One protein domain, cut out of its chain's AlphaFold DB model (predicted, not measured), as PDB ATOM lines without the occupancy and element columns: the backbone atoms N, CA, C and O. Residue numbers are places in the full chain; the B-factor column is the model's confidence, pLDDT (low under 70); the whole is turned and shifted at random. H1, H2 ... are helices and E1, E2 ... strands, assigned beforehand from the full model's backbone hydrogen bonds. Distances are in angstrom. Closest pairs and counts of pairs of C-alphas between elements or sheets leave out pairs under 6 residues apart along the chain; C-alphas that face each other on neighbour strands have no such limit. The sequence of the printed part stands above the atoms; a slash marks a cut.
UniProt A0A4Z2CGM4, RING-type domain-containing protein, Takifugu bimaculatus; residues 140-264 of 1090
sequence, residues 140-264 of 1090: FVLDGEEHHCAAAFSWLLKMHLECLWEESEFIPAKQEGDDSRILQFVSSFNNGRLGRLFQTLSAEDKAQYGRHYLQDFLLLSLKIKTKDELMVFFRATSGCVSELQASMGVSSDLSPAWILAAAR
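AT A GLANCE: This is residues 140 to 264 of the 1090 residues of the protein "RING-type domain-containing protein" of Takifugu bimaculatus (UniProt A0A4Z2CGM4). Look for a short helix, H6, in the core, with H1 and H2 on one side of it and H4 and H5 on the other, mostly crossed rather than side by side. A tiny hairpin of E1 and E2 lies at one end of the long axis and the loop of residues 171 to 177 at the other, while the small helix H3 makes a corner with H2. The printed part has 125 residues, with two strands and then six helices, in the order E1, E2, H1 to H6; the sheet E1 - E2 is antiparallel and the class is mostly helix. The whole is compact, with a radius of gyration of the C-alphas of 14.9 A, yet elongated, spanning 50 by 28 by 26 A.

HOW THE PARTS SIT: Start at the antiparallel hairpin of E1, residues 140 to 142, and E2, residues 145 to 147, where N 140 and O 147 are 2.9 A apart and N 147 and O 140 2.8 A, both within hydrogen-bond range. Move to the hub, H6, residues 256 to 264, which touches four helices. H5, residues 227 to 247, touches it about perpendicular at 86 degrees, closest at the C-alphas of Val 241 and Ala 262, 5.2 A. H2, residues 178 to 191, touches it at a shallow tilt of 24 degrees, opposite ways, closest at the C-alphas of Val 186 and Ala 257, 5.5 A. H1, residues 154 to 170, touches H6 with residues 157 to 162 alone, closest at the C-alphas of Leu 161 and Ala 257, 6.7 A. H4, residues 203 to 221, touches H6 with residues 210 to 214 alone, closest at the C-alphas of Gly 210 and Pro 256, 6.3 A. H3, residues 193 to 199, and H2 only just touch, only at the corner, with 3 pairs of C-alphas within 8 A, the closest those of Phe 189 and Gly 195, 5.5 A. H2 and H5 are apart. Each O i to N i+4 pair is within hydrogen-bond range in H2, H3, H4, H5 and H6, and 11 of 13 are in H1.

IN THESE COORDINATES: Find C-alpha 140 at (197.745, 164.994, 156.584), where E1 begins. H1 runs 25.4 A from C-alpha 154 at (187.644, 171.607, 155.516), H2 20.2 A, H4 26.1 A and H5 30.1 A. H6 runs 12.5 A to C-alpha 264 at (187.787, 179.344, 170.816).

THE WHOLE: The two C-alphas farthest apart, those of Gly 144 and Lys 174, are 49.8 A apart. The printed part has no cut and no long link. Its mean pLDDT is 88.8, and residues 172 to 178, of which 178 belongs to H2, are under 70.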
ATOM      1  N   PHE A 140     197.481 165.149 155.158       88.19
ATOM      2  CA  PHE A 140     197.745 164.994 156.584       88.19
ATOM      3  C   PHE A 140     198.689 163.809 156.801       88.19
ATOM      4  O   PHE A 140     198.674 162.856 156.028       88.19
ATOM      5  N   VAL A 141     199.512 163.858 157.848       86.62
ATOM      6  CA  VAL A 141     200.424 162.759 158.192       86.62
ATOM      7  C   VAL A 141     200.106 162.282 159.600       86.62
ATOM      8  O   VAL A 141     200.245 163.049 160.552       86.62
ATOM      9  N   LEU A 142     199.691 161.022 159.727       88.19
ATOM     10  CA  LEU A 142     199.383 160.373 161.002       88.19
ATOM     11  C   LEU A 142     200.097 159.030 161.073       88.19
ATOM     12  O   LEU A 142     200.023 158.239 160.142       88.19
ATOM     13  N   ASP A 143     200.806 158.780 162.172       88.25
ATOM     14  CA  ASP A 143     201.610 157.567 162.380       88.25
ATOM     15  C   ASP A 143     202.635 157.304 161.256       88.25
ATOM     16  O   ASP A 143     203.053 156.174 161.026       88.25
ATOM     17  N   GLY A 144     203.066 158.366 160.564       84.62
ATOM     18  CA  GLY A 144     203.977 158.288 159.418       84.62
ATOM     19  C   GLY A 144     203.304 157.980 158.076       84.62
ATOM     20  O   GLY A 144     203.997 157.981 157.063       84.62
ATOM     21  N   GLU A 145     201.985 157.782 158.054       88.56
ATOM     22  CA  GLU A 145     201.193 157.499 156.855       88.56
ATOM     23  C   GLU A 145     200.479 158.759 156.344       88.56
ATOM     24  O   GLU A 145     200.058 159.616 157.128       88.56
ATOM     25  N   GLU A 146     200.334 158.870 155.022       88.88
ATOM     26  CA  GLU A 146     199.584 159.951 154.375       88.88
ATOM     27  C   GLU A 146     198.072 159.695 154.467       88.88
ATOM     28  O   GLU A 146     197.582 158.600 154.199       88.88
ATOM     29  N   HIS A 147     197.321 160.729 154.838       89.06
ATOM     30  CA  HIS A 147     195.873 160.705 155.001       89.06
ATOM     31  C   HIS A 147     195.236 161.897 154.268       89.06
ATOM     32  O   HIS A 147     195.668 163.042 154.428       89.06
ATOM     33  N   HIS A 148     194.201 161.641 153.467       89.56
ATOM     34  CA  HIS A 148     193.379 162.690 152.857       89.56
ATOM     35  C   HIS A 148     192.420 163.324 153.876       89.56
ATOM     36  O   HIS A 148     192.163 162.761 154.945       89.56
ATOM     37  N   CYS A 149     191.880 164.501 153.555       90.88
ATOM     38  CA  CYS A 149     190.837 165.132 154.364       90.88
ATOM     39  C   CYS A 149     189.551 164.294 154.393       90.88
ATOM     40  O   CYS A 149     189.120 163.776 153.365       90.88
ATOM     41  N   ALA A 150     188.909 164.191 155.554       92.00
ATOM     42  CA  ALA A 150     187.682 163.421 155.747       92.00
ATOM     43  C   ALA A 150     186.411 164.178 155.309       92.00
ATOM     44  O   ALA A 150     185.398 163.556 154.972       92.00
ATOM     45  N   ALA A 151     186.433 165.512 155.338       92.88
ATOM     46  CA  ALA A 151     185.324 166.382 154.958       92.88
ATOM     47  C   ALA A 151     185.684 167.283 153.769       92.88
ATOM     48  O   ALA A 151     186.803 167.778 153.625       92.88
ATOM     49  N   ALA A 152     184.686 167.520 152.916       91.69
ATOM     50  CA  ALA A 152     184.838 168.342 151.723       91.69
ATOM     51  C   ALA A 152     185.244 169.777 152.090       91.69
ATOM     52  O   ALA A 152     184.504 170.458 152.800       91.69
ATOM     53  N   PHE A 153     186.378 170.251 151.564       92.81
ATOM     54  CA  PHE A 153     186.865 171.631 151.709       92.81
ATOM     55  C   PHE A 153     187.033 172.123 153.164       92.81
ATOM     56  O   PHE A 153     186.835 173.307 153.451       92.81
ATOM     57  N   SER A 154     187.455 171.256 154.093       93.62
ATOM     58  CA  SER A 154     187.644 171.607 155.516       93.62
ATOM     59  C   SER A 154     188.532 172.841 155.753       93.62
ATOM     60  O   SER A 154     188.232 173.672 156.609       93.62
ATOM     61  N   TRP A 155     189.595 173.019 154.960       91.25
ATOM     62  CA  TRP A 155     190.483 174.190 155.037       91.25
ATOM     63  C   TRP A 155     189.764 175.503 154.687       91.25
ATOM     64  O   TRP A 155     190.008 176.529 155.322       91.25
ATOM     65  N   LEU A 156     188.851 175.469 153.712       92.12
ATOM     66  CA  LEU A 156     188.081 176.631 153.271       92.12
ATOM     67  C   LEU A 156     187.067 177.029 154.340       92.12
ATOM     68  O   LEU A 156     186.943 178.206 154.674       92.12
ATOM     69  N   LEU A 157     186.364 176.040 154.899       93.19
ATOM     70  CA  LEU A 157     185.417 176.271 155.986       93.19
ATOM     71  C   LEU A 157     186.088 176.866 157.209       93.19
ATOM     72  O   LEU A 157     185.567 177.829 157.766       93.19
ATOM     73  N   LYS A 158     187.245 176.328 157.599       93.81
ATOM     74  CA  LYS A 158     188.015 176.871 158.714       93.81
ATOM     75  C   LYS A 158     188.343 178.346 158.475       93.81
ATOM     76  O   LYS A 158     188.007 179.167 159.321       93.81
ATOM     77  N   MET A 159     188.903 178.684 157.311       91.38
ATOM     78  CA  MET A 159     189.221 180.074 156.962       91.38
ATOM     79  C   MET A 159     187.989 180.986 157.001       91.38
ATOM     80  O   MET A 159     188.048 182.083 157.553       91.38
ATOM     81  N   HIS A 160     186.865 180.539 156.439       91.94
ATOM     82  CA  HIS A 160     185.629 181.319 156.429       91.94
ATOM     83  C   HIS A 160     185.080 181.555 157.842       91.94
ATOM     84  O   HIS A 160     184.701 182.674 158.182       91.94
ATOM     85  N   LEU A 161     185.056 180.513 158.674       93.88
ATOM     86  CA  LEU A 161     184.592 180.600 160.055       93.88
ATOM     87  C   LEU A 161     185.515 181.473 160.915       93.88
ATOM     88  O   LEU A 161     185.019 182.208 161.762       93.88
ATOM     89  N   GLU A 162     186.831 181.429 160.693       93.12
ATOM     90  CA  GLU A 162     187.790 182.315 161.364       93.12
ATOM     91  C   GLU A 162     187.546 183.784 160.997       93.12
ATOM     92  O   GLU A 162     187.450 184.610 161.901       93.12
ATOM     93  N   CYS A 163     187.322 184.093 159.714       91.06
ATOM     94  CA  CYS A 163     186.956 185.448 159.282       91.06
ATOM     95  C   CYS A 163     185.650 185.919 159.945       91.06
ATOM     96  O   CYS A 163     185.598 187.006 160.511       91.06
ATOM     97  N   LEU A 164     184.604 185.080 159.945       90.81
ATOM     98  CA  LEU A 164     183.329 185.399 160.603       90.81
ATOM     99  C   LEU A 164     183.481 185.601 162.120       90.81
ATOM    100  O   LEU A 164     182.785 186.423 162.719       90.81
ATOM    101  N   TRP A 165     184.370 184.840 162.763       90.12
ATOM    102  CA  TRP A 165     184.653 184.985 164.186       90.12
ATOM    103  C   TRP A 165     185.349 186.317 164.489       90.12
ATOM    104  O   TRP A 165     184.960 186.988 165.447       90.12
ATOM    105  N   GLU A 166     186.326 186.719 163.675       89.00
ATOM    106  CA  GLU A 166     187.006 188.018 163.778       89.00
ATOM    107  C   GLU A 166     186.037 189.180 163.530       89.00
ATOM    108  O   GLU A 166     185.979 190.117 164.324       89.00
ATOM    109  N   GLU A 167     185.194 189.096 162.499       86.38
ATOM    110  CA  GLU A 167     184.158 190.101 162.219       86.38
ATOM    111  C   GLU A 167     183.196 190.287 163.400       86.38
ATOM    112  O   GLU A 167     182.792 191.413 163.702       86.38
ATOM    113  N   SER A 168     182.875 189.205 164.121       82.88
ATOM    114  CA  SER A 168     182.001 189.266 165.298       82.88
ATOM    115  C   SER A 168     182.576 190.087 166.465       82.88
ATOM    116  O   SER A 168     181.806 190.516 167.321       82.88
ATOM    117  N   GLU A 169     183.891 190.352 166.502       76.94
ATOM    118  CA  GLU A 169     184.533 191.205 167.524       76.94
ATOM    119  C   GLU A 169     184.215 192.685 167.353       76.94
ATOM    120  O   GLU A 169     184.249 193.446 168.319       76.94
ATOM    121  N   PHE A 170     183.876 193.094 166.132       77.25
ATOM    122  CA  PHE A 170     183.639 194.491 165.782       77.25
ATOM    123  C   PHE A 170     182.152 194.865 165.785       77.25
ATOM    124  O   PHE A 170     181.801 196.015 165.511       77.25
ATOM    125  N   ILE A 171     181.262 193.920 166.105       70.12
ATOM    126  CA  ILE A 171     179.823 194.168 166.187       70.12
ATOM    127  C   ILE A 171     179.494 194.724 167.583       70.12
ATOM    128  O   ILE A 171     179.746 194.045 168.579       70.12
ATOM    129  N   PRO A 172     178.899 195.928 167.700       57.75
ATOM    130  CA  PRO A 172     178.526 196.483 168.996       57.75
ATOM    131  C   PRO A 172     177.434 195.624 169.648       57.75
ATOM    132  O   PRO A 172     176.276 195.629 169.220       57.75
ATOM    133  N   ALA A 173     177.811 194.868 170.680       53.09
ATOM    134  CA  ALA A 173     176.892 194.025 171.432       53.09
ATOM    135  C   ALA A 173     175.864 194.895 172.178       53.09
ATOM    136  O   ALA A 173     176.218 195.803 172.926       53.09
ATOM    137  N   LYS A 174     174.567 194.621 171.979       50.53
ATOM    138  CA  LYS A 174     173.465 195.294 172.701       50.53
ATOM    139  C   LYS A 174     173.271 194.772 174.134       50.53
ATOM    140  O   LYS A 174     172.515 195.373 174.891       50.53
ATOM    141  N   GLN A 175     173.914 193.659 174.486       50.28
ATOM    142  CA  GLN A 175     173.933 193.056 175.819       50.28
ATOM    143  C   GLN A 175     175.364 192.596 176.121       50.28
ATOM    144  O   GLN A 175     176.009 191.986 175.271       50.28
ATOM    145  N   GLU A 176     175.867 192.918 177.310       47.78
ATOM    146  CA  GLU A 176     177.198 192.518 177.773       47.78
ATOM    147  C   GLU A 176     177.214 191.007 178.067       47.78
ATOM    148  O   GLU A 176     176.693 190.563 179.087       47.78
ATOM    149  N   GLY A 177     177.784 190.199 177.166       61.34
ATOM    150  CA  GLY A 177     178.049 188.782 177.434       61.34
ATOM    151  C   GLY A 177     178.570 187.994 176.228       61.34
ATOM    152  O   GLY A 177     177.994 188.076 175.139       61.34
ATOM    153  N   ASP A 178     179.619 187.190 176.451       66.88
ATOM    154  CA  ASP A 178     180.261 186.298 175.462       66.88
ATOM    155  C   ASP A 178     179.260 185.359 174.759       66.88
ATOM    156  O   ASP A 178     179.383 185.083 173.564       66.88
ATOM    157  N   ASP A 179     178.229 184.901 175.473       80.31
ATOM    158  CA  ASP A 179     177.269 183.916 174.964       80.31
ATOM    159  C   ASP A 179     176.379 184.488 173.848       80.31
ATOM    160  O   ASP A 179     176.078 183.815 172.859       80.31
ATOM    161  N   SER A 180     176.002 185.767 173.952       80.81
ATOM    162  CA  SER A 180     175.196 186.438 172.923       80.81
ATOM    163  C   SER A 180     175.949 186.548 171.591       80.81
ATOM    164  O   SER A 180     175.373 186.326 170.521       80.81
ATOM    165  N   ARG A 181     177.264 186.795 171.662       86.62
ATOM    166  CA  ARG A 181     178.166 186.845 170.507       86.62
ATOM    167  C   ARG A 181     178.279 185.479 169.835       86.62
ATOM    168  O   ARG A 181     178.208 185.407 168.610       86.62
ATOM    169  N   ILE A 182     178.413 184.400 170.610       89.81
ATOM    170  CA  ILE A 182     178.507 183.035 170.070       89.81
ATOM    171  C   ILE A 182     177.234 182.664 169.298       89.81
ATOM    172  O   ILE A 182     177.328 182.190 168.164       89.81
ATOM    173  N   LEU A 183     176.045 182.936 169.850       88.75
ATOM    174  CA  LEU A 183     174.781 182.681 169.141       88.75
ATOM    175  C   LEU A 183     174.677 183.500 167.852       88.75
ATOM    176  O   LEU A 183     174.252 182.982 166.817       88.75
ATOM    177  N   GLN A 184     175.100 184.767 167.889       87.69
ATOM    178  CA  GLN A 184     175.119 185.612 166.702       87.69
ATOM    179  C   GLN A 184     176.074 185.065 165.634       87.69
ATOM    180  O   GLN A 184     175.690 184.987 164.466       87.69
ATOM    181  N   PHE A 185     177.273 184.634 166.020       91.88
ATOM    182  CA  PHE A 185     178.245 184.006 165.127       91.88
ATOM    183  C   PHE A 185     177.673 182.743 164.461       91.88
ATOM    184  O   PHE A 185     177.650 182.654 163.231       91.88
ATOM    185  N   VAL A 186     177.115 181.813 165.247       91.75
ATOM    186  CA  VAL A 186     176.501 180.579 164.723       91.75
ATOM    187  C   VAL A 186     175.340 180.905 163.779       91.75
ATOM    188  O   VAL A 186     175.234 180.333 162.693       91.75
ATOM    189  N   SER A 187     174.493 181.873 164.142       90.00
ATOM    190  CA  SER A 187     173.388 182.311 163.283       90.00
ATOM    191  C   SER A 187     173.874 182.945 161.973       90.00
ATOM    192  O   SER A 187     173.278 182.714 160.923       90.00
ATOM    193  N   SER A 188     174.981 183.692 162.011       90.81
ATOM    194  CA  SER A 188     175.563 184.351 160.837       90.81
ATOM    195  C   SER A 188     176.105 183.325 159.847       90.81
ATOM    196  O   SER A 188     175.832 183.430 158.652       90.81
ATOM    197  N   PHE A 189     176.776 182.277 160.340       92.69
ATOM    198  CA  PHE A 189     177.197 181.154 159.502       92.69
ATOM    199  C   PHE A 189     175.996 180.428 158.879       92.69
ATOM    200  O   PHE A 189     175.948 180.253 157.661       92.69
ATOM    201  N   ASN A 190     174.996 180.066 159.693       90.44
ATOM    202  CA  ASN A 190     173.813 179.331 159.233       90.44
ATOM    203  C   ASN A 190     172.998 180.104 158.185       90.44
ATOM    204  O   ASN A 190     172.457 179.494 157.263       90.44
ATOM    205  N   ASN A 191     172.938 181.434 158.294       89.25
ATOM    206  CA  ASN A 191     172.260 182.309 157.331       89.25
ATOM    207  C   ASN A 191     173.136 182.679 156.115       89.25
ATOM    208  O   ASN A 191     172.637 183.223 155.121       89.25
ATOM    209  N   GLY A 192     174.437 182.387 156.174       90.06
ATOM    210  CA  GLY A 192     175.400 182.622 155.104       90.06
ATOM    211  C   GLY A 192     175.160 181.763 153.858       90.06
ATOM    212  O   GLY A 192     174.226 180.963 153.771       90.06
ATOM    213  N   ARG A 193     176.010 181.935 152.838       89.62
ATOM    214  CA  ARG A 193     175.959 181.109 151.613       89.62
ATOM    215  C   ARG A 193     176.303 179.649 151.902       89.62
ATOM    216  O   ARG A 193     175.529 178.767 151.548       89.62
ATOM    217  N   LEU A 194     177.416 179.417 152.602       89.31
ATOM    218  CA  LEU A 194     177.851 178.080 153.010       89.31
ATOM    219  C   LEU A 194     176.809 177.407 153.912       89.31
ATOM    220  O   LEU A 194     176.392 176.294 153.614       89.31
ATOM    221  N   GLY A 195     176.307 178.099 154.940       88.12
ATOM    222  CA  GLY A 195     175.270 177.562 155.828       88.12
ATOM    223  C   GLY A 195     174.009 177.096 155.092       88.12
ATOM    224  O   GLY A 195     173.483 176.027 155.396       88.12
ATOM    225  N   ARG A 196     173.568 177.825 154.057       89.62
ATOM    226  CA  ARG A 196     172.435 177.410 153.212       89.62
ATOM    227  C   ARG A 196     172.693 176.117 152.435       89.62
ATOM    228  O   ARG A 196     171.766 175.323 152.312       89.62
ATOM    229  N   LEU A 197     173.924 175.868 151.977       90.00
ATOM    230  CA  LEU A 197     174.297 174.580 151.374       90.00
ATOM    231  C   LEU A 197     174.260 173.441 152.401       90.00
ATOM    232  O   LEU A 197     173.830 172.339 152.085       90.00
ATOM    233  N   PHE A 198     174.642 173.698 153.654       89.56
ATOM    234  CA  PHE A 198     174.498 172.699 154.717       89.56
ATOM    235  C   PHE A 198     173.035 172.425 155.061       89.56
ATOM    236  O   PHE A 198     172.692 171.296 155.400       89.56
ATOM    237  N   GLN A 199     172.146 173.418 154.965       87.06
ATOM    238  CA  GLN A 199     170.729 173.238 155.290       87.06
ATOM    239  C   GLN A 199     170.014 172.237 154.375       87.06
ATOM    240  O   GLN A 199     169.087 171.588 154.863       87.06
ATOM    241  N   THR A 200     170.463 172.059 153.126       87.62
ATOM    242  CA  THR A 200     169.877 171.100 152.170       87.62
ATOM    243  C   THR A 200     170.200 169.639 152.489       87.62
ATOM    244  O   THR A 200     169.580 168.746 151.922       87.62
ATOM    245  N   LEU A 201     171.154 169.386 153.389       91.25
ATOM    246  CA  LEU A 201     171.550 168.043 153.804       91.25
ATOM    247  C   LEU A 201     170.558 167.419 154.791       91.25
ATOM    248  O   LEU A 201     169.952 168.112 155.621       91.25
ATOM    249  N   SER A 202     170.465 166.087 154.752       92.12
ATOM    250  CA  SER A 202     169.741 165.305 155.756       92.12
ATOM    251  C   SER A 202     170.389 165.444 157.144       92.12
ATOM    252  O   SER A 202     171.541 165.861 157.281       92.12
ATOM    253  N   ALA A 203     169.655 165.099 158.205       88.88
ATOM    254  CA  ALA A 203     170.207 165.125 159.562       88.88
ATOM    255  C   ALA A 203     171.391 164.149 159.728       88.88
ATOM    256  O   ALA A 203     172.358 164.467 160.420       88.88
ATOM    257  N   GLU A 204     171.342 162.996 159.052       90.69
ATOM    258  CA  GLU A 204     172.418 162.001 159.050       90.69
ATOM    259  C   GLU A 204     173.673 162.535 158.349       90.69
ATOM    260  O   GLU A 204     174.762 162.463 158.921       90.69
ATOM    261  N   ASP A 205     173.512 163.164 157.180       92.31
ATOM    262  CA  ASP A 205     174.619 163.771 156.432       92.31
ATOM    263  C   ASP A 205     175.263 164.926 157.210       92.31
ATOM    264  O   ASP A 205     176.488 165.036 157.250       92.31
ATOM    265  N   LYS A 206     174.463 165.766 157.887       91.25
ATOM    266  CA  LYS A 206     174.976 166.836 158.764       91.25
ATOM    267  C   LYS A 206     175.808 166.270 159.909       91.25
ATOM    268  O   LYS A 206     176.904 166.761 160.172       91.25
ATOM    269  N   ALA A 207     175.320 165.217 160.565       90.81
ATOM    270  CA  ALA A 207     176.031 164.571 161.662       90.81
ATOM    271  C   ALA A 207     177.305 163.847 161.193       90.81
ATOM    272  O   ALA A 207     178.299 163.821 161.924       90.81
ATOM    273  N   GLN A 208     177.289 163.244 160.000       93.12
ATOM    274  CA  GLN A 208     178.467 162.626 159.390       93.12
ATOM    275  C   GLN A 208     179.508 163.686 159.018       93.12
ATOM    276  O   GLN A 208     180.666 163.566 159.417       93.12
ATOM    277  N   TYR A 209     179.089 164.754 158.333       94.06
ATOM    278  CA  TYR A 209     179.971 165.858 157.969       94.06
ATOM    279  C   TYR A 209     180.586 166.517 159.198       94.06
ATOM    280  O   TYR A 209     181.786 166.745 159.225       94.06
ATOM    281  N   GLY A 210     179.789 166.773 160.238       94.31
ATOM    282  CA  GLY A 210     180.264 167.340 161.499       94.31
ATOM    283  C   GLY A 210     181.401 166.539 162.133       94.31
ATOM    284  O   GLY A 210     182.418 167.105 162.531       94.31
ATOM    285  N   ARG A 211     181.273 165.205 162.160       94.69
ATOM    286  CA  ARG A 211     182.321 164.299 162.658       94.69
ATOM    287  C   ARG A 211     183.576 164.339 161.787       94.69
ATOM    288  O   ARG A 211     184.675 164.458 162.318       94.69
ATOM    289  N   HIS A 212     183.423 164.272 160.467       94.69
ATOM    290  CA  HIS A 212     184.556 164.337 159.540       94.69
ATOM    291  C   HIS A 212     185.268 165.699 159.597       94.69
ATOM    292  O   HIS A 212     186.494 165.765 159.660       94.69
ATOM    293  N   TYR A 213     184.503 166.789 159.653       96.31
ATOM    294  CA  TYR A 213     185.034 168.141 159.765       96.31
ATOM    295  C   TYR A 213     185.737 168.360 161.101       96.31
ATOM    296  O   TYR A 213     186.777 169.002 161.115       96.31
ATOM    297  N   LEU A 214     185.238 167.812 162.216       97.00
ATOM    298  CA  LEU A 214     185.946 167.889 163.495       97.00
ATOM    299  C   LEU A 214     187.335 167.242 163.408       97.00
ATOM    300  O   LEU A 214     188.308 167.821 163.888       97.00
ATOM    301  N   GLN A 215     187.439 166.073 162.772       95.75
ATOM    302  CA  GLN A 215     188.723 165.407 162.558       95.75
ATOM    303  C   GLN A 215     189.688 166.307 161.774       95.75
ATOM    304  O   GLN A 215     190.793 166.584 162.238       95.75
ATOM    305  N   ASP A 216     189.252 166.812 160.620       95.50
ATOM    306  CA  ASP A 216     190.078 167.682 159.782       95.50
ATOM    307  C   ASP A 216     190.406 169.005 160.476       95.50
ATOM    308  O   ASP A 216     191.531 169.489 160.390       95.50
ATOM    309  N   PHE A 217     189.452 169.594 161.198       96.25
ATOM    310  CA  PHE A 217     189.636 170.826 161.959       96.25
ATOM    311  C   PHE A 217     190.764 170.677 162.979       96.25
ATOM    312  O   PHE A 217     191.590 171.583 163.104       96.25
ATOM    313  N   LEU A 218     190.832 169.539 163.674       95.62
ATOM    314  CA  LEU A 218     191.903 169.247 164.620       95.62
ATOM    315  C   LEU A 218     193.252 169.107 163.918       95.62
ATOM    316  O   LEU A 218     194.214 169.728 164.357       95.62
ATOM    317  N   LEU A 219     193.319 168.387 162.796       93.88
ATOM    318  CA  LEU A 219     194.551 168.241 162.005       93.88
ATOM    319  C   LEU A 219     195.019 169.566 161.375       93.88
ATOM    320  O   LEU A 219     196.215 169.803 161.224       93.88
ATOM    321  N   LEU A 220     194.081 170.455 161.038       92.88
ATOM    322  CA  LEU A 220     194.357 171.795 160.512       92.88
ATOM    323  C   LEU A 220     194.751 172.797 161.600       92.88
ATOM    324  O   LEU A 220     195.315 173.849 161.288       92.88
ATOM    325  N   SER A 221     194.373 172.554 162.855       91.62
ATOM    326  CA  SER A 221     194.552 173.506 163.961       91.62
ATOM    327  C   SER A 221     195.672 173.111 164.913       91.62
ATOM    328  O   SER A 221     196.306 173.988 165.495       91.62
ATOM    329  N   LEU A 222     195.951 171.816 165.040       89.62
ATOM    330  CA  LEU A 222     196.915 171.247 165.972       89.62
ATOM    331  C   LEU A 222     197.948 170.398 165.220       89.62
ATOM    332  O   LEU A 222     197.661 169.788 164.195       89.62
ATOM    333  N   LYS A 223     199.172 170.319 165.753       86.56
ATOM    334  CA  LYS A 223     200.262 169.498 165.189       86.56
ATOM    335  C   LYS A 223     200.203 168.050 165.692       86.56
ATOM    336  O   LYS A 223     201.165 167.578 166.295       86.56
ATOM    337  N   ILE A 224     199.071 167.389 165.472       90.44
ATOM    338  CA  ILE A 224     198.822 166.009 165.908       90.44
ATOM    339  C   ILE A 224     199.640 165.042 165.049       90.44
ATOM    340  O   ILE A 224     199.686 165.195 163.829       90.44
ATOM    341  N   LYS A 225     200.294 164.060 165.680       86.50
ATOM    342  CA  LYS A 225     201.154 163.092 164.969       86.50
ATOM    343  C   LYS A 225     200.627 161.666 164.973       86.50
ATOM    344  O   LYS A 225     201.014 160.902 164.092       86.50
ATOM    345  N   THR A 226     199.798 161.300 165.947       90.44
ATOM    346  CA  THR A 226     199.327 159.919 166.116       90.44
ATOM    347  C   THR A 226     197.810 159.828 166.112       90.44
ATOM    348  O   THR A 226     197.113 160.775 166.491       90.44
ATOM    349  N   LYS A 227     197.274 158.673 165.702       91.06
ATOM    350  CA  LYS A 227     195.821 158.427 165.742       91.06
ATOM    351  C   LYS A 227     195.265 158.453 167.162       91.06
ATOM    352  O   LYS A 227     194.165 158.953 167.377       91.06
ATOM    353  N   ASP A 228     196.030 157.977 168.138       90.38
ATOM    354  CA  ASP A 228     195.589 157.986 169.531       90.38
ATOM    355  C   ASP A 228     195.473 159.422 170.079       90.38
ATOM    356  O   ASP A 228     194.496 159.753 170.755       90.38
ATOM    357  N   GLU A 229     196.422 160.304 169.737       91.88
ATOM    358  CA  GLU A 229     196.373 161.729 170.090       91.88
ATOM    359  C   GLU A 229     195.167 162.413 169.429       91.88
ATOM    360  O   GLU A 229     194.417 163.134 170.095       91.88
ATOM    361  N   LEU A 230     194.912 162.114 168.149       93.19
ATOM    362  CA  LEU A 230     193.728 162.590 167.432       93.19
ATOM    363  C   LEU A 230     192.434 162.180 168.140       93.19
ATOM    364  O   LEU A 230     191.550 163.013 168.322       93.19
ATOM    365  N   MET A 231     192.332 160.928 168.591       92.19
ATOM    366  CA  MET A 231     191.151 160.432 169.298       92.19
ATOM    367  C   MET A 231     190.927 161.119 170.648       92.19
ATOM    368  O   MET A 231     189.775 161.339 171.029       92.19
ATOM    369  N   VAL A 232     191.993 161.475 171.369       93.31
ATOM    370  CA  VAL A 232     191.889 162.244 172.618       93.31
ATOM    371  C   VAL A 232     191.343 163.647 172.339       93.31
ATOM    372  O   VAL A 232     190.351 164.042 172.952       93.31
ATOM    373  N   PHE A 233     191.910 164.375 171.373       94.31
ATOM    374  CA  PHE A 233     191.429 165.719 171.021       94.31
ATOM    375  C   PHE A 233     190.035 165.728 170.398       94.31
ATOM    376  O   PHE A 233     189.269 166.673 170.613       94.31
ATOM    377  N   PHE A 234     189.689 164.678 169.653       94.25
ATOM    378  CA  PHE A 234     188.357 164.497 169.094       94.25
ATOM    379  C   PHE A 234     187.307 164.421 170.201       94.25
ATOM    380  O   PHE A 234     186.301 165.132 170.145       94.25
ATOM    381  N   ARG A 235     187.554 163.609 171.238       92.00
ATOM    382  CA  ARG A 235     186.660 163.518 172.399       92.00
ATOM    383  C   ARG A 235     186.626 164.822 173.190       92.00
ATOM    384  O   ARG A 235     185.535 165.329 173.423       92.00
ATOM    385  N   ALA A 236     187.787 165.410 173.475       93.75
ATOM    386  CA  ALA A 236     187.885 166.664 174.217       93.75
ATOM    387  C   ALA A 236     187.075 167.792 173.563       93.75
ATOM    388  O   ALA A 236     186.242 168.425 174.205       93.75
ATOM    389  N   THR A 237     187.248 167.988 172.255       95.25
ATOM    390  CA  THR A 237     186.544 169.045 171.512       95.25
ATOM    391  C   THR A 237     185.055 168.737 171.358       95.25
ATOM    392  O   THR A 237     184.230 169.645 171.443       95.25
ATOM    393  N   SER A 238     184.678 167.463 171.199       93.69
ATOM    394  CA  SER A 238     183.265 167.048 171.222       93.69
ATOM    395  C   SER A 238     182.612 167.329 172.583       93.69
ATOM    396  O   SER A 238     181.463 167.779 172.640       93.69
ATOM    397  N   GLY A 239     183.355 167.112 173.673       92.06
ATOM    398  CA  GLY A 239     182.972 167.482 175.034       92.06
ATOM    399  C   GLY A 239     182.771 168.988 175.173       92.06
ATOM    400  O   GLY A 239     181.720 169.407 175.645       92.06
ATOM    401  N   CYS A 240     183.699 169.805 174.657       94.38
ATOM    402  CA  CYS A 240     183.562 171.267 174.629       94.38
ATOM    403  C   CYS A 240     182.304 171.733 173.881       94.38
ATOM    404  O   CYS A 240     181.619 172.644 174.340       94.38
ATOM    405  N   VAL A 241     181.996 171.131 172.723       94.75
ATOM    406  CA  VAL A 241     180.784 171.463 171.951       94.75
ATOM    407  C   VAL A 241     179.529 171.125 172.752       94.75
ATOM    408  O   VAL A 241     178.631 171.957 172.860       94.75
ATOM    409  N   SER A 242     179.488 169.932 173.346       92.38
ATOM    410  CA  SER A 242     178.351 169.479 174.153       92.38
ATOM    411  C   SER A 242     178.139 170.374 175.379       92.38
ATOM    412  O   SER A 242     177.012 170.784 175.652       92.38
ATOM    413  N   GLU A 243     179.224 170.739 176.065       91.56
ATOM    414  CA  GLU A 243     179.217 171.615 177.240       91.56
ATOM    415  C   GLU A 243     178.738 173.032 176.889       91.56
ATOM    416  O   GLU A 243     177.897 173.593 177.594       91.56
ATOM    417  N   LEU A 244     179.201 173.586 175.761       92.00
ATOM    418  CA  LEU A 244     178.763 174.893 175.263       92.00
ATOM    419  C   LEU A 244     177.277 174.900 174.886       92.00
ATOM    420  O   LEU A 244     176.547 175.828 175.217       92.00
ATOM    421  N   GLN A 245     176.804 173.869 174.189       92.88
ATOM    422  CA  GLN A 245     175.399 173.787 173.785       92.88
ATOM    423  C   GLN A 245     174.475 173.601 174.989       92.88
ATOM    424  O   GLN A 245     173.410 174.221 175.045       92.88
ATOM    425  N   ALA A 246     174.905 172.807 175.974       89.94
ATOM    426  CA  ALA A 246     174.178 172.614 177.220       89.94
ATOM    427  C   ALA A 246     174.075 173.913 178.035       89.94
ATOM    428  O   ALA A 246     172.986 174.223 178.523       89.94
ATOM    429  N   SER A 247     175.154 174.701 178.145       88.06
ATOM    430  CA  SER A 247     175.120 175.984 178.866       88.06
ATOM    431  C   SER A 247     174.196 177.012 178.204       88.06
ATOM    432  O   SER A 247     173.594 177.834 178.892       88.06
ATOM    433  N   MET A 248     174.028 176.919 176.882       88.81
ATOM    434  CA  MET A 248     173.165 177.797 176.087       88.81
ATOM    435  C   MET A 248     171.734 177.267 175.894       88.81
ATOM    436  O   MET A 248     170.906 177.957 175.300       88.81
ATOM    437  N   GLY A 249     171.424 176.053 176.364       87.06
ATOM    438  CA  GLY A 249     170.104 175.432 176.205       87.06
ATOM    439  C   GLY A 249     169.733 175.084 174.755       87.06
ATOM    440  O   GLY A 249     168.550 175.087 174.411       87.06
ATOM    441  N   VAL A 250     170.723 174.809 173.898       89.31
ATOM    442  CA  VAL A 250     170.531 174.483 172.473       89.31
ATOM    443  C   VAL A 250     170.556 172.963 172.257       89.31
ATOM    444  O   VAL A 250     171.201 172.223 172.995       89.31
ATOM    445  N   SER A 251     169.843 172.475 171.238       86.38
ATOM    446  CA  SER A 251     169.888 171.066 170.825       86.38
ATOM    447  C   SER A 251     171.285 170.651 170.353       86.38
ATOM    448  O   SER A 251     171.978 171.446 169.723       86.38
ATOM    449  N   SER A 252     171.651 169.385 170.577       87.75
ATOM    450  CA  SER A 252     172.930 168.831 170.118       87.75
ATOM    451  C   SER A 252     173.094 168.976 168.600       87.75
ATOM    452  O   SER A 252     172.274 168.474 167.831       87.75
ATOM    453  N   ASP A 253     174.153 169.671 168.186       88.38
ATOM    454  CA  ASP A 253     174.489 169.924 166.781       88.38
ATOM    455  C   ASP A 253     176.012 170.006 166.594       88.38
ATOM    456  O   ASP A 253     176.645 170.981 166.992       88.38
ATOM    457  N   LEU A 254     176.626 169.004 165.961       90.94
ATOM    458  CA  LEU A 254     178.070 169.000 165.698       90.94
ATOM    459  C   LEU A 254     178.408 169.754 164.397       90.94
ATOM    460  O   LEU A 254     179.080 169.220 163.520       90.94
ATOM    461  N   SER A 255     177.911 170.980 164.228       93.19
ATOM    462  CA  SER A 255     178.172 171.768 163.019       93.19
ATOM    463  C   SER A 255     179.527 172.497 163.066       93.19
ATOM    464  O   SER A 255     180.053 172.778 164.150       93.19
ATOM    465  N   PRO A 256     180.114 172.851 161.901       95.19
ATOM    466  CA  PRO A 256     181.406 173.540 161.827       95.19
ATOM    467  C   PRO A 256     181.508 174.817 162.679       95.19
ATOM    468  O   PRO A 256     182.549 175.074 163.285       95.19
ATOM    469  N   ALA A 257     180.422 175.595 162.765       94.50
ATOM    470  CA  ALA A 257     180.374 176.803 163.584       94.50
ATOM    471  C   ALA A 257     180.472 176.487 165.083       94.50
ATOM    472  O   ALA A 257     181.268 177.108 165.785       94.50
ATOM    473  N   TRP A 258     179.736 175.487 165.578       95.44
ATOM    474  CA  TRP A 258     179.829 175.082 166.983       95.44
ATOM    475  C   TRP A 258     181.212 174.544 167.347       95.44
ATOM    476  O   TRP A 258     181.712 174.863 168.424       95.44
ATOM    477  N   ILE A 259     181.860 173.806 166.440       96.81
ATOM    478  CA  ILE A 259     183.232 173.313 166.637       96.81
ATOM    479  C   ILE A 259     184.211 174.479 166.822       96.81
ATOM    480  O   ILE A 259     184.965 174.482 167.796       96.81
ATOM    481  N   LEU A 260     184.180 175.496 165.946       95.38
ATOM    482  CA  LEU A 260     185.067 176.657 166.096       95.38
ATOM    483  C   LEU A 260     184.742 177.454 167.367       95.38
ATOM    484  O   LEU A 260     185.659 177.826 168.097       95.38
ATOM    485  N   ALA A 261     183.460 177.701 167.648       94.25
ATOM    486  CA  ALA A 261     183.044 178.446 168.835       94.25
ATOM    487  C   ALA A 261     183.506 177.757 170.128       94.25
ATOM    488  O   ALA A 261     184.074 178.409 171.006       94.25
ATOM    489  N   ALA A 262     183.336 176.436 170.219       94.75
ATOM    490  CA  ALA A 262     183.809 175.637 171.342       94.75
ATOM    491  C   ALA A 262     185.342 175.658 171.444       94.75
ATOM    492  O   ALA A 262     185.875 175.933 172.517       94.75
ATOM    493  N   ALA A 263     186.056 175.463 170.331       95.12
ATOM    494  CA  ALA A 263     187.516 175.512 170.309       95.12
ATOM    495  C   ALA A 263     188.068 176.878 170.754       95.12
ATOM    496  O   ALA A 263     189.067 176.933 171.465       95.12
ATOM    497  N   ARG A 264     187.406 177.986 170.391       92.88
ATOM    498  CA  ARG A 264     187.787 179.344 170.816       92.88
ATOM    499  C   ARG A 264     187.450 179.607 172.283       92.88
ATOM    500  O   ARG A 264     188.290 180.135 173.007       92.88
TER     501      ARG A 264